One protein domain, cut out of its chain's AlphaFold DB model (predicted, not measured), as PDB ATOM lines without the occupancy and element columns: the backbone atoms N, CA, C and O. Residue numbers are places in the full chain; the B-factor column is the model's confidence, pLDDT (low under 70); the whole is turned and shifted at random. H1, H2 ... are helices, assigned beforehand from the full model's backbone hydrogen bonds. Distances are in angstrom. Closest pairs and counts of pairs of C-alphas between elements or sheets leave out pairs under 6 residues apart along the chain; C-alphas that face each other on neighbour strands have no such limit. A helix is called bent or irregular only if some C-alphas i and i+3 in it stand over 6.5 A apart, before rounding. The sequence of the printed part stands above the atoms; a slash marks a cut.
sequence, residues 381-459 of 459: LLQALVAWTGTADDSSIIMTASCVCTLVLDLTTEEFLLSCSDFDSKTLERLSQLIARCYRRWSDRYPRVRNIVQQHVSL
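AT A GLANCE: This is residues 381 to 459 of the 459 residues of an uncharacterized protein of Leersia perrieri (UniProt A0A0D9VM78). A long straight helix, H4, forms the spine; the helical hairpin of H1 and H2 packs across one side of it at a steep tilt, and H5 folds back along the part of H4 near its last residues, clear of that hairpin. The short helix H3 sits near the first residue of H4, at the opposite end of the domain from the turn between H4 and H5. The printed part has 79 residues with five named helices, H1 to H5 in order along the chain, and no named strand; the class is all helix. The whole is compact, with a radius of gyration of the C-alphas of 13.0 A, yet elongated in outline, spanning 41 by 24 by 19 A.

HOW THE PARTS SIT: H1, residues 381 to 389, touches H2, residues 395 to 409, at a shallow tilt of 17 degrees, opposite ways; the two form a helical hairpin. Their closest C-alphas, those of Leu 385 and Ala 401, are 5.9 A apart. H2 is apart from H3, residues 414 to 419. H4, residues 425 to 445, is the hub, touching three helices. H3 is close to H4 but not clearly touching, its closest C-alphas being those of Leu 418 and Ser 425 at 6.9 A. H1 touches residues 427 to 434 of H4 alone, at a steep tilt of 55 degrees, the same way, with the C-alphas of Val 386 and Leu 431 closest at 6.3 A. H2 touches H4 at a steep tilt of 51 degrees, opposite ways, with the C-alphas of Ser 402 and Ile 435 closest at 5.3 A. The helix packing is part aligned, part crossed. H5, residues 447 to 456, forms a second helical hairpin with H4: it touches residues 439 to 444 of H4 alone, at a shallow tilt of 26 degrees, opposite ways. The closest C-alphas there are those of Ser 443 and Arg 450, 4.5 A apart. H5 is apart from H1, H2 and H3. Each O i to N i+4 pair is within hydrogen-bond range in H1, H2, H3 and H4, but 3 of 6 are in H5.

IN THESE COORDINATES: H1 starts at C-alpha 381, (124.308, 184.730, 94.118), and is 12.2 A long from first to last C-alpha. H2 is 20.7 A long and H3 is 8.6 A. H4 runs 30.5 A from C-alpha 425 at (138.281, 189.016, 88.283). H5, 15.2 A long, ends at C-alpha 456, (145.798, 172.468, 98.860); it is irregular, with C-alphas 448 and 451 7.3 A apart.

THE WHOLE: The C-alphas of Ser 421 and Arg 448, the two farthest apart, are 41.9 A apart. The printed part has no cut, and its four links between helices are tight. Leu 459 is the chain's last residue. The mean pLDDT of the printed part is 84.2; it is under 70 at residue 391 and residues 450 to 459.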
ATOM      1  N   LEU A 381     124.189 185.402  92.823       94.94
ATOM      2  CA  LEU A 381     124.308 184.730  94.118       94.94
ATOM      3  C   LEU A 381     125.753 184.726  94.622       94.94
ATOM      4  O   LEU A 381     125.992 185.097  95.767       94.94
ATOM      5  N   LEU A 382     126.721 184.354  93.778       94.69
ATOM      6  CA  LEU A 382     128.139 184.372  94.154       94.69
ATOM      7  C   LEU A 382     128.587 185.774  94.594       94.69
ATOM      8  O   LEU A 382     129.288 185.920  95.594       94.69
ATOM      9  N   GLN A 383     128.144 186.813  93.885       92.38
ATOM     10  CA  GLN A 383     128.426 188.206  94.242       92.38
ATOM     11  C   GLN A 383     127.788 188.604  95.575       92.38
ATOM     12  O   GLN A 383     128.453 189.214  96.415       92.38
ATOM     13  N   ALA A 384     126.525 188.228  95.789       92.25
ATOM     14  CA  ALA A 384     125.813 188.491  97.032       92.25
ATOM     15  C   ALA A 384     126.489 187.804  98.228       92.25
ATOM     16  O   ALA A 384     126.677 188.435  99.261       92.25
ATOM     17  N   LEU A 385     126.947 186.558  98.083       92.56
ATOM     18  CA  LEU A 385     127.655 185.833  99.147       92.56
ATOM     19  C   LEU A 385     129.011 186.467  99.492       92.56
ATOM     20  O   LEU A 385     129.391 186.531 100.663       92.56
ATOM     21  N   VAL A 386     129.738 186.985  98.497       91.06
ATOM     22  CA  VAL A 386     130.965 187.766  98.734       91.06
ATOM     23  C   VAL A 386     130.663 189.055  99.494       91.06
ATOM     24  O   VAL A 386     131.391 189.404 100.422       91.06
ATOM     25  N   ALA A 387     129.601 189.765  99.113       89.25
ATOM     26  CA  ALA A 387     129.191 190.985  99.796       89.25
ATOM     27  C   ALA A 387     128.752 190.697 101.242       89.25
ATOM     28  O   ALA A 387     129.236 191.362 102.157       89.25
ATOM     29  N   TRP A 388     127.942 189.655 101.453       87.62
ATOM     30  CA  TRP A 388     127.468 189.226 102.771       87.62
ATOM     31  C   TRP A 388     128.616 188.854 103.716       87.62
ATOM     32  O   TRP A 388     128.632 189.221 104.890       87.62
ATOM     33  N   THR A 389     129.620 188.142 103.199       87.12
ATOM     34  CA  THR A 389     130.756 187.664 104.001       87.12
ATOM     35  C   THR A 389     131.836 188.712 104.248       87.12
ATOM     36  O   THR A 389     132.644 188.512 105.159       87.12
ATOM     37  N   GLY A 390     131.851 189.807 103.472       79.50
ATOM     38  CA  GLY A 390     132.761 190.959 103.534       79.50
ATOM     39  C   GLY A 390     133.934 190.830 104.517       79.50
ATOM     40  O   GLY A 390     134.852 190.023 104.330       79.50
ATOM     41  N   THR A 391     133.899 191.623 105.589       67.81
ATOM     42  CA  THR A 391     134.831 191.525 106.729       67.81
ATOM     43  C   THR A 391     134.267 190.709 107.895       67.81
ATOM     44  O   THR A 391     134.867 190.703 108.969       67.81
ATOM     45  N   ALA A 392     133.135 190.016 107.708       76.12
ATOM     46  CA  ALA A 392     132.466 189.272 108.768       76.12
ATOM     47  C   ALA A 392     133.417 188.236 109.380       76.12
ATOM     48  O   ALA A 392     134.003 187.434 108.656       76.12
ATOM     49  N   ASP A 393     133.574 188.244 110.705       77.81
ATOM     50  CA  ASP A 393     134.445 187.303 111.422       77.81
ATOM     51  C   ASP A 393     133.664 186.107 112.000       77.81
ATOM     52  O   ASP A 393     134.222 185.275 112.714       77.81
ATOM     53  N   ASP A 394     132.385 185.956 111.660       86.12
ATOM     54  CA  ASP A 394     131.551 184.845 112.118       86.12
ATOM     55  C   ASP A 394     131.865 183.544 111.353       86.12
ATOM     56  O   ASP A 394     131.898 183.505 110.121       86.12
ATOM     57  N   SER A 395     132.127 182.457 112.091       87.12
ATOM     58  CA  SER A 395     132.508 181.167 111.490       87.12
ATOM     59  C   SER A 395     131.361 180.505 110.751       87.12
ATOM     60  O   SER A 395     131.603 179.884 109.719       87.12
ATOM     61  N   SER A 396     130.144 180.630 111.266       89.81
ATOM     62  CA  SER A 396     128.953 180.034 110.676       89.81
ATOM     63  C   SER A 396     128.642 180.706 109.344       89.81
ATOM     64  O   SER A 396     128.419 180.007 108.356       89.81
ATOM     65  N   ILE A 397     128.736 182.040 109.281       90.56
ATOM     66  CA  ILE A 397     128.535 182.807 108.039       90.56
ATOM     67  C   ILE A 397     129.563 182.390 106.980       90.56
ATOM     68  O   ILE A 397     129.189 182.019 105.869       90.56
ATOM     69  N   ILE A 398     130.855 182.380 107.331       91.38
ATOM     70  CA  ILE A 398     131.927 182.005 106.393       91.38
ATOM     71  C   ILE A 398     131.758 180.565 105.905       91.38
ATOM     72  O   ILE A 398     131.848 180.323 104.706       91.38
ATOM     73  N   MET A 399     131.516 179.606 106.804       91.00
ATOM     74  CA  MET A 399     131.372 178.197 106.419       91.00
ATOM     75  C   MET A 399     130.177 177.983 105.490       91.00
ATOM     76  O   MET A 399     130.308 177.303 104.473       91.00
ATOM     77  N   THR A 400     129.039 178.595 105.813       93.44
ATOM     78  CA  THR A 400     127.800 178.441 105.044       93.44
ATOM     79  C   THR A 400     127.937 179.063 103.659       93.44
ATOM     80  O   THR A 400     127.714 178.390 102.652       93.44
ATOM     81  N   ALA A 401     128.393 180.314 103.585       93.88
ATOM     82  CA  ALA A 401     128.598 180.996 102.314       93.88
ATOM     83  C   ALA A 401     129.645 180.283 101.443       93.88
ATOM     84  O   ALA A 401     129.409 180.073 100.255       93.88
ATOM     85  N   SER A 402     130.768 179.834 102.021       94.06
ATOM     86  CA  SER A 402     131.775 179.053 101.290       94.06
ATOM     87  C   SER A 402     131.222 177.732 100.749       94.06
ATOM     88  O   SER A 402     131.597 177.326  99.646       94.06
ATOM     89  N   CYS A 403     130.333 177.063 101.493       94.94
ATOM     90  CA  CYS A 403     129.680 175.832 101.051       94.94
ATOM     91  C   CYS A 403     128.780 176.077  99.834       94.94
ATOM     92  O   CYS A 403     128.938 175.390  98.822       94.94
ATOM     93  N   VAL A 404     127.919 177.103  99.885       95.81
ATOM     94  CA  VAL A 404     127.090 177.499  98.733       95.81
ATOM     95  C   VAL A 404     127.974 177.855  97.536       95.81
ATOM     96  O   VAL A 404     127.759 177.328  96.448       95.81
ATOM     97  N   CYS A 405     129.004 178.686  97.732       95.06
ATOM     98  CA  CYS A 405     129.924 179.079  96.662       95.06
ATOM     99  C   CYS A 405     130.576 177.866  95.995       95.06
ATOM    100  O   CYS A 405     130.618 177.801  94.774       95.06
ATOM    101  N   THR A 406     131.046 176.891  96.774       93.44
ATOM    102  CA  THR A 406     131.708 175.698  96.227       93.44
ATOM    103  C   THR A 406     130.734 174.851  95.406       93.44
ATOM    104  O   THR A 406     131.056 174.471  94.286       93.44
ATOM    105  N   LEU A 407     129.510 174.634  95.902       93.44
ATOM    106  CA  LEU A 407     128.478 173.893  95.166       93.44
ATOM    107  C   LEU A 407     128.052 174.592  93.870       93.44
ATOM    108  O   LEU A 407     127.753 173.925  92.886       93.44
ATOM    109  N   VAL A 408     128.012 175.926  93.854       92.94
ATOM    110  CA  VAL A 408     127.715 176.695  92.636       92.94
ATOM    111  C   VAL A 408     128.895 176.661  91.663       92.94
ATOM    112  O   VAL A 408     128.684 176.529  90.460       92.94
ATOM    113  N   LEU A 409     130.131 176.750  92.162       91.62
ATOM    114  CA  LEU A 409     131.339 176.662  91.338       91.62
ATOM    115  C   LEU A 409     131.474 175.293  90.658       91.62
ATOM    116  O   LEU A 409     131.919 175.250  89.516       91.62
ATOM    117  N   ASP A 410     131.000 174.211  91.282       90.12
ATOM    118  CA  ASP A 410     130.937 172.875  90.665       90.12
ATOM    119  C   ASP A 410     130.044 172.826  89.401       90.12
ATOM    120  O   ASP A 410     130.164 171.900  88.597       90.12
ATOM    121  N   LEU A 411     129.152 173.805  89.197       88.50
ATOM    122  CA  LEU A 411     128.274 173.896  88.019       88.50
ATOM    123  C   LEU A 411     128.903 174.650  86.837       88.50
ATOM    124  O   LEU A 411     128.279 174.761  85.776       88.50
ATOM    125  N   THR A 412     130.092 175.226  87.009       90.19
ATOM    126  CA  THR A 412     130.692 176.161  86.051       90.19
ATOM    127  C   THR A 412     132.209 175.990  85.959       90.19
ATOM    128  O   THR A 412     132.820 175.207  86.676       90.19
ATOM    129  N   THR A 413     132.840 176.720  85.042       88.56
ATOM    130  CA  THR A 413     134.296 176.866  84.969       88.56
ATOM    131  C   THR A 413     134.698 178.320  85.197       88.56
ATOM    132  O   THR A 413     133.886 179.237  85.039       88.56
ATOM    133  N   GLU A 414     135.964 178.538  85.548       88.94
ATOM    134  CA  GLU A 414     136.544 179.880  85.670       88.94
ATOM    135  C   GLU A 414     136.440 180.666  84.353       88.94
ATOM    136  O   GLU A 414     135.998 181.814  84.348       88.94
ATOM    137  N   GLU A 415     136.760 180.021  83.227       89.44
ATOM    138  CA  GLU A 415     136.657 180.613  81.888       89.44
ATOM    139  C   GLU A 415     135.228 181.073  81.572       89.44
ATOM    140  O   GLU A 415     135.030 182.162  81.032       89.44
ATOM    141  N   PHE A 416     134.220 180.274  81.944       89.75
ATOM    142  CA  PHE A 416     132.820 180.645  81.753       89.75
ATOM    143  C   PHE A 416     132.440 181.857  82.608       89.75
ATOM    144  O   PHE A 416     131.840 182.801  82.093       89.75
ATOM    145  N   LEU A 417     132.814 181.863  83.891       89.12
ATOM    146  CA  LEU A 417     132.515 182.978  84.790       89.12
ATOM    147  C   LEU A 417     133.129 184.288  84.287       89.12
ATOM    148  O   LEU A 417     132.425 185.287  84.199       89.12
ATOM    149  N   LEU A 418     134.400 184.274  83.879       89.56
ATOM    150  CA  LEU A 418     135.090 185.460  83.356       89.56
ATOM    151  C   LEU A 418     134.580 185.911  81.977       89.56
ATOM    152  O   LEU A 418     134.830 187.045  81.573       89.56
ATOM    153  N   SER A 419     133.864 185.048  81.251       89.06
ATOM    154  CA  SER A 419     133.189 185.424  80.003       89.06
ATOM    155  C   SER A 419     131.873 186.183  80.225       89.06
ATOM    156  O   SER A 419     131.355 186.801  79.293       89.06
ATOM    157  N   CYS A 420     131.321 186.153  81.442       87.19
ATOM    158  CA  CYS A 420     130.073 186.830  81.777       87.19
ATOM    159  C   CYS A 420     130.323 188.325  82.021       87.19
ATOM    160  O   CYS A 420     131.175 188.688  82.826       87.19
ATOM    161  N   SER A 421     129.545 189.202  81.375       83.56
ATOM    162  CA  SER A 421     129.717 190.666  81.468       83.56
ATOM    163  C   SER A 421     129.642 191.202  82.895       83.56
ATOM    164  O   SER A 421     130.287 192.197  83.220       83.56
ATOM    165  N   ASP A 422     128.856 190.530  83.730       82.06
ATOM    166  CA  ASP A 422     128.508 190.996  85.064       82.06
ATOM    167  C   ASP A 422     129.421 190.392  86.137       82.06
ATOM    168  O   ASP A 422     129.177 190.618  87.315       82.06
ATOM    169  N   PHE A 423     130.461 189.630  85.771       88.19
ATOM    170  CA  PHE A 423     131.358 188.952  86.709       88.19
ATOM    171  C   PHE A 423     132.823 189.324  86.446       88.19
ATOM    172  O   PHE A 423     133.365 189.061  85.375       88.19
ATOM    173  N   ASP A 424     133.481 189.939  87.433       88.12
ATOM    174  CA  ASP A 424     134.852 190.436  87.299       88.12
ATOM    175  C   ASP A 424     135.892 189.572  88.036       88.12
ATOM    176  O   ASP A 424     135.593 188.795  88.948       88.12
ATOM    177  N   SER A 425     137.163 189.738  87.660       89.25
ATOM    178  CA  SER A 425     138.281 189.016  88.283       89.25
ATOM    179  C   SER A 425     138.435 189.320  89.778       89.25
ATOM    180  O   SER A 425     138.887 188.465  90.536       89.25
ATOM    181  N   LYS A 426     138.013 190.508  90.232       90.62
ATOM    182  CA  LYS A 426     138.025 190.876  91.656       90.62
ATOM    183  C   LYS A 426     137.008 190.072  92.461       90.62
ATOM    184  O   LYS A 426     137.294 189.698  93.595       90.62
ATOM    185  N   THR A 427     135.830 189.802  91.904       90.25
ATOM    186  CA  THR A 427     134.830 188.928  92.530       90.25
ATOM    187  C   THR A 427     135.385 187.515  92.668       90.25
ATOM    188  O   THR A 427     135.284 186.931  93.745       90.25
ATOM    189  N   LEU A 428     136.047 186.998  91.627       91.00
ATOM    190  CA  LEU A 428     136.703 185.690  91.672       91.00
ATOM    191  C   LEU A 428     137.791 185.616  92.758       91.00
ATOM    192  O   LEU A 428     137.836 184.652  93.520       91.00
ATOM    193  N   GLU A 429     138.623 186.652  92.881       90.56
ATOM    194  CA  GLU A 429     139.637 186.746  93.940       90.56
ATOM    195  C   GLU A 429     139.002 186.757  95.341       90.56
ATOM    196  O   GLU A 429     139.461 186.078  96.257       90.56
ATOM    197  N   ARG A 430     137.900 187.487  95.529       91.94
ATOM    198  CA  ARG A 430     137.191 187.507  96.817       91.94
ATOM    199  C   ARG A 430     136.547 186.160  97.149       91.94
ATOM    200  O   ARG A 430     136.564 185.759  98.311       91.94
ATOM    201  N   LEU A 431     136.017 185.447  96.152       92.25
ATOM    202  CA  LEU A 431     135.499 184.087  96.324       92.25
ATOM    203  C   LEU A 431     136.606 183.120  96.752       92.25
ATOM    204  O   LEU A 431     136.422 182.364  97.708       92.25
ATOM    205  N   SER A 432     137.771 183.167  96.100       89.81
ATOM    206  CA  SER A 432     138.900 182.307  96.468       89.81
ATOM    207  C   SER A 432     139.405 182.619  97.881       89.81
ATOM    208  O   SER A 432     139.642 181.703  98.673       89.81
ATOM    209  N   GLN A 433     139.465 183.901  98.260       90.69
ATOM    210  CA  GLN A 433     139.787 184.329  99.622       90.69
ATOM    211  C   GLN A 433     138.756 183.838 100.649       90.69
ATOM    212  O   GLN A 433     139.149 183.364 101.717       90.69
ATOM    213  N   LEU A 434     137.455 183.912 100.350       91.44
ATOM    214  CA  LEU A 434     136.382 183.392 101.206       91.44
ATOM    215  C   LEU A 434     136.543 181.879 101.444       91.44
ATOM    216  O   LEU A 434     136.531 181.415 102.590       91.44
ATOM    217  N   ILE A 435     136.781 181.110 100.381       90.38
ATOM    218  CA  ILE A 435     137.014 179.663 100.465       90.38
ATOM    219  C   ILE A 435     138.281 179.368 101.288       90.38
ATOM    220  O   ILE A 435     138.245 178.558 102.217       90.38
ATOM    221  N   ALA A 436     139.379 180.089 101.044       88.31
ATOM    222  CA  ALA A 436     140.616 179.948 101.810       88.31
ATOM    223  C   ALA A 436     140.431 180.284 103.303       88.31
ATOM    224  O   ALA A 436     140.964 179.581 104.166       88.31
ATOM    225  N   ARG A 437     139.653 181.325 103.638       88.81
ATOM    226  CA  ARG A 437     139.300 181.681 105.027       88.81
ATOM    227  C   ARG A 437     138.543 180.547 105.717       88.81
ATOM    228  O   ARG A 437     138.876 180.216 106.856       88.81
ATOM    229  N   CYS A 438     137.582 179.924 105.033       89.25
ATOM    230  CA  CYS A 438     136.855 178.763 105.550       89.25
ATOM    231  C   CYS A 438     137.804 177.596 105.860       89.25
ATOM    232  O   CYS A 438     137.799 177.065 106.974       89.25
ATOM    233  N   TYR A 439     138.689 177.250 104.923       85.06
ATOM    234  CA  TYR A 439     139.673 176.186 105.120       85.06
ATOM    235  C   TYR A 439     140.624 176.447 106.293       85.06
ATOM    236  O   TYR A 439     140.878 175.536 107.085       85.06
ATOM    237  N   ARG A 440     141.123 177.681 106.454       84.56
ATOM    238  CA  ARG A 440     141.965 178.051 107.608       84.56
ATOM    239  C   ARG A 440     141.233 177.817 108.927       84.56
ATOM    240  O   ARG A 440     141.770 177.142 109.801       84.56
ATOM    241  N   ARG A 441     139.982 178.274 109.035       83.94
ATOM    242  CA  ARG A 441     139.154 178.067 110.237       83.94
ATOM    243  C   ARG A 441     138.901 176.598 110.528       83.94
ATOM    244  O   ARG A 441     138.944 176.180 111.683       83.94
ATOM    245  N   TRP A 442     138.665 175.800 109.491       81.12
ATOM    246  CA  TRP A 442     138.491 174.362 109.648       81.12
ATOM    247  C   TRP A 442     139.781 173.680 110.131       81.12
ATOM    248  O   TRP A 442     139.735 172.870 111.053       81.12
ATOM    249  N   SER A 443     140.936 174.073 109.587       80.56
ATOM    250  CA  SER A 443     142.263 173.622 110.032       80.56
ATOM    251  C   SER A 443     142.566 174.004 111.488       80.56
ATOM    252  O   SER A 443     143.152 173.208 112.224       80.56
ATOM    253  N   ASP A 444     142.166 175.198 111.925       81.81
ATOM    254  CA  ASP A 444     142.362 175.640 113.309       81.81
ATOM    255  C   ASP A 444     141.440 174.914 114.288       81.81
ATOM    256  O   ASP A 444     141.872 174.539 115.379       81.81
ATOM    257  N   ARG A 445     140.197 174.630 113.875       81.75
ATOM    258  CA  ARG A 445     139.245 173.835 114.662       81.75
ATOM    259  C   ARG A 445     139.625 172.352 114.722       81.75
ATOM    260  O   ARG A 445     139.392 171.708 115.742       81.75
ATOM    261  N   TYR A 446     140.229 171.814 113.661       80.75
ATOM    262  CA  TYR A 446     140.622 170.407 113.552       80.75
ATOM    263  C   TYR A 446     142.103 170.260 113.162       80.75
ATOM    264  O   TYR A 446     142.419 169.953 112.007       80.75
ATOM    265  N   PRO A 447     143.038 170.361 114.131       75.62
ATOM    266  CA  PRO A 447     144.482 170.337 113.868       75.62
ATOM    267  C   PRO A 447     144.985 169.092 113.123       75.62
ATOM    268  O   PRO A 447     146.023 169.137 112.469       75.62
ATOM    269  N   ARG A 448     144.242 167.978 113.185       75.00
ATOM    270  CA  ARG A 448     144.554 166.732 112.465       75.00
ATOM    271  C   ARG A 448     144.455 166.866 110.942       75.00
ATOM    272  O   ARG A 448     145.072 166.074 110.240       75.00
ATOM    273  N   VAL A 449     143.708 167.849 110.436       70.56
ATOM    274  CA  VAL A 449     143.505 168.075 108.993       70.56
ATOM    275  C   VAL A 449     144.362 169.231 108.462       70.56
ATOM    276  O   VAL A 449     144.461 169.430 107.253       70.56
ATOM    277  N   ARG A 450     145.065 169.952 109.348       68.19
ATOM    278  CA  ARG A 450     145.910 171.112 109.019       68.19
ATOM    279  C   ARG A 450     146.919 170.828 107.904       68.19
ATOM    280  O   ARG A 450     147.010 171.606 106.963       68.19
ATOM    281  N   ASN A 451     147.614 169.693 107.968       63.78
ATOM    282  CA  ASN A 451     148.620 169.323 106.967       63.78
ATOM    283  C   ASN A 451     148.007 169.062 105.577       63.78
ATOM    284  O   ASN A 451     148.643 169.350 104.570       63.78
ATOM    285  N   ILE A 452     146.771 168.553 105.518       65.25
ATOM    286  CA  ILE A 452     146.050 168.282 104.262       65.25
ATOM    287  C   ILE A 452     145.567 169.598 103.648       65.25
ATOM    288  O   ILE A 452     145.731 169.831 102.453       65.25
ATOM    289  N   VAL A 453     145.021 170.487 104.479       62.75
ATOM    290  CA  VAL A 453     144.536 171.803 104.050       62.75
ATOM    291  C   VAL A 453     145.690 172.692 103.567       62.75
ATOM    292  O   VAL A 453     145.580 173.319 102.518       62.75
ATOM    293  N   GLN A 454     146.825 172.713 104.272       64.75
ATOM    294  CA  GLN A 454     147.992 173.524 103.892       64.75
ATOM    295  C   GLN A 454     148.610 173.119 102.544       64.75
ATOM    296  O   GLN A 454     149.159 173.978 101.859       64.75
ATOM    297  N   GLN A 455     148.483 171.851 102.138       60.84
ATOM    298  CA  GLN A 455     148.940 171.366 100.828       60.84
ATOM    299  C   GLN A 455     148.052 171.816  99.658       60.84
ATOM    300  O   GLN A 455     148.532 171.858  98.531       60.84
ATOM    301  N   HIS A 456     146.778 172.138  99.908       59.78
ATOM    302  CA  HIS A 456     145.798 172.468  98.860       59.78
ATOM    303  C   HIS A 456     145.432 173.960  98.813       59.78
ATOM    304  O   HIS A 456     144.941 174.435  97.798       59.78
ATOM    305  N   VAL A 457     145.675 174.710  99.895       57.09
ATOM    306  CA  VAL A 457     145.352 176.149 100.016       57.09
ATOM    307  C   VAL A 457     146.595 177.025  99.788       57.09
ATOM    308  O   VAL A 457     146.651 178.170 100.227       57.09
ATOM    309  N   SER A 458     147.625 176.498  99.119       46.09
ATOM    310  CA  SER A 458     148.792 177.279  98.688       46.09
ATOM    311  C   SER A 458     148.402 178.215  97.531       46.09
ATOM    312  O   SER A 458     148.652 177.902  96.370       46.09
ATOM    313  N   LEU A 459     147.744 179.328  97.859       41.03
ATOM    314  CA  LEU A 459     147.580 180.503  96.997       41.03
ATOM    315  C   LEU A 459     148.494 181.618  97.500       41.03
ATOM    316  O   LEU A 459     148.345 181.995  98.689       41.03
TER     317      LEU A 459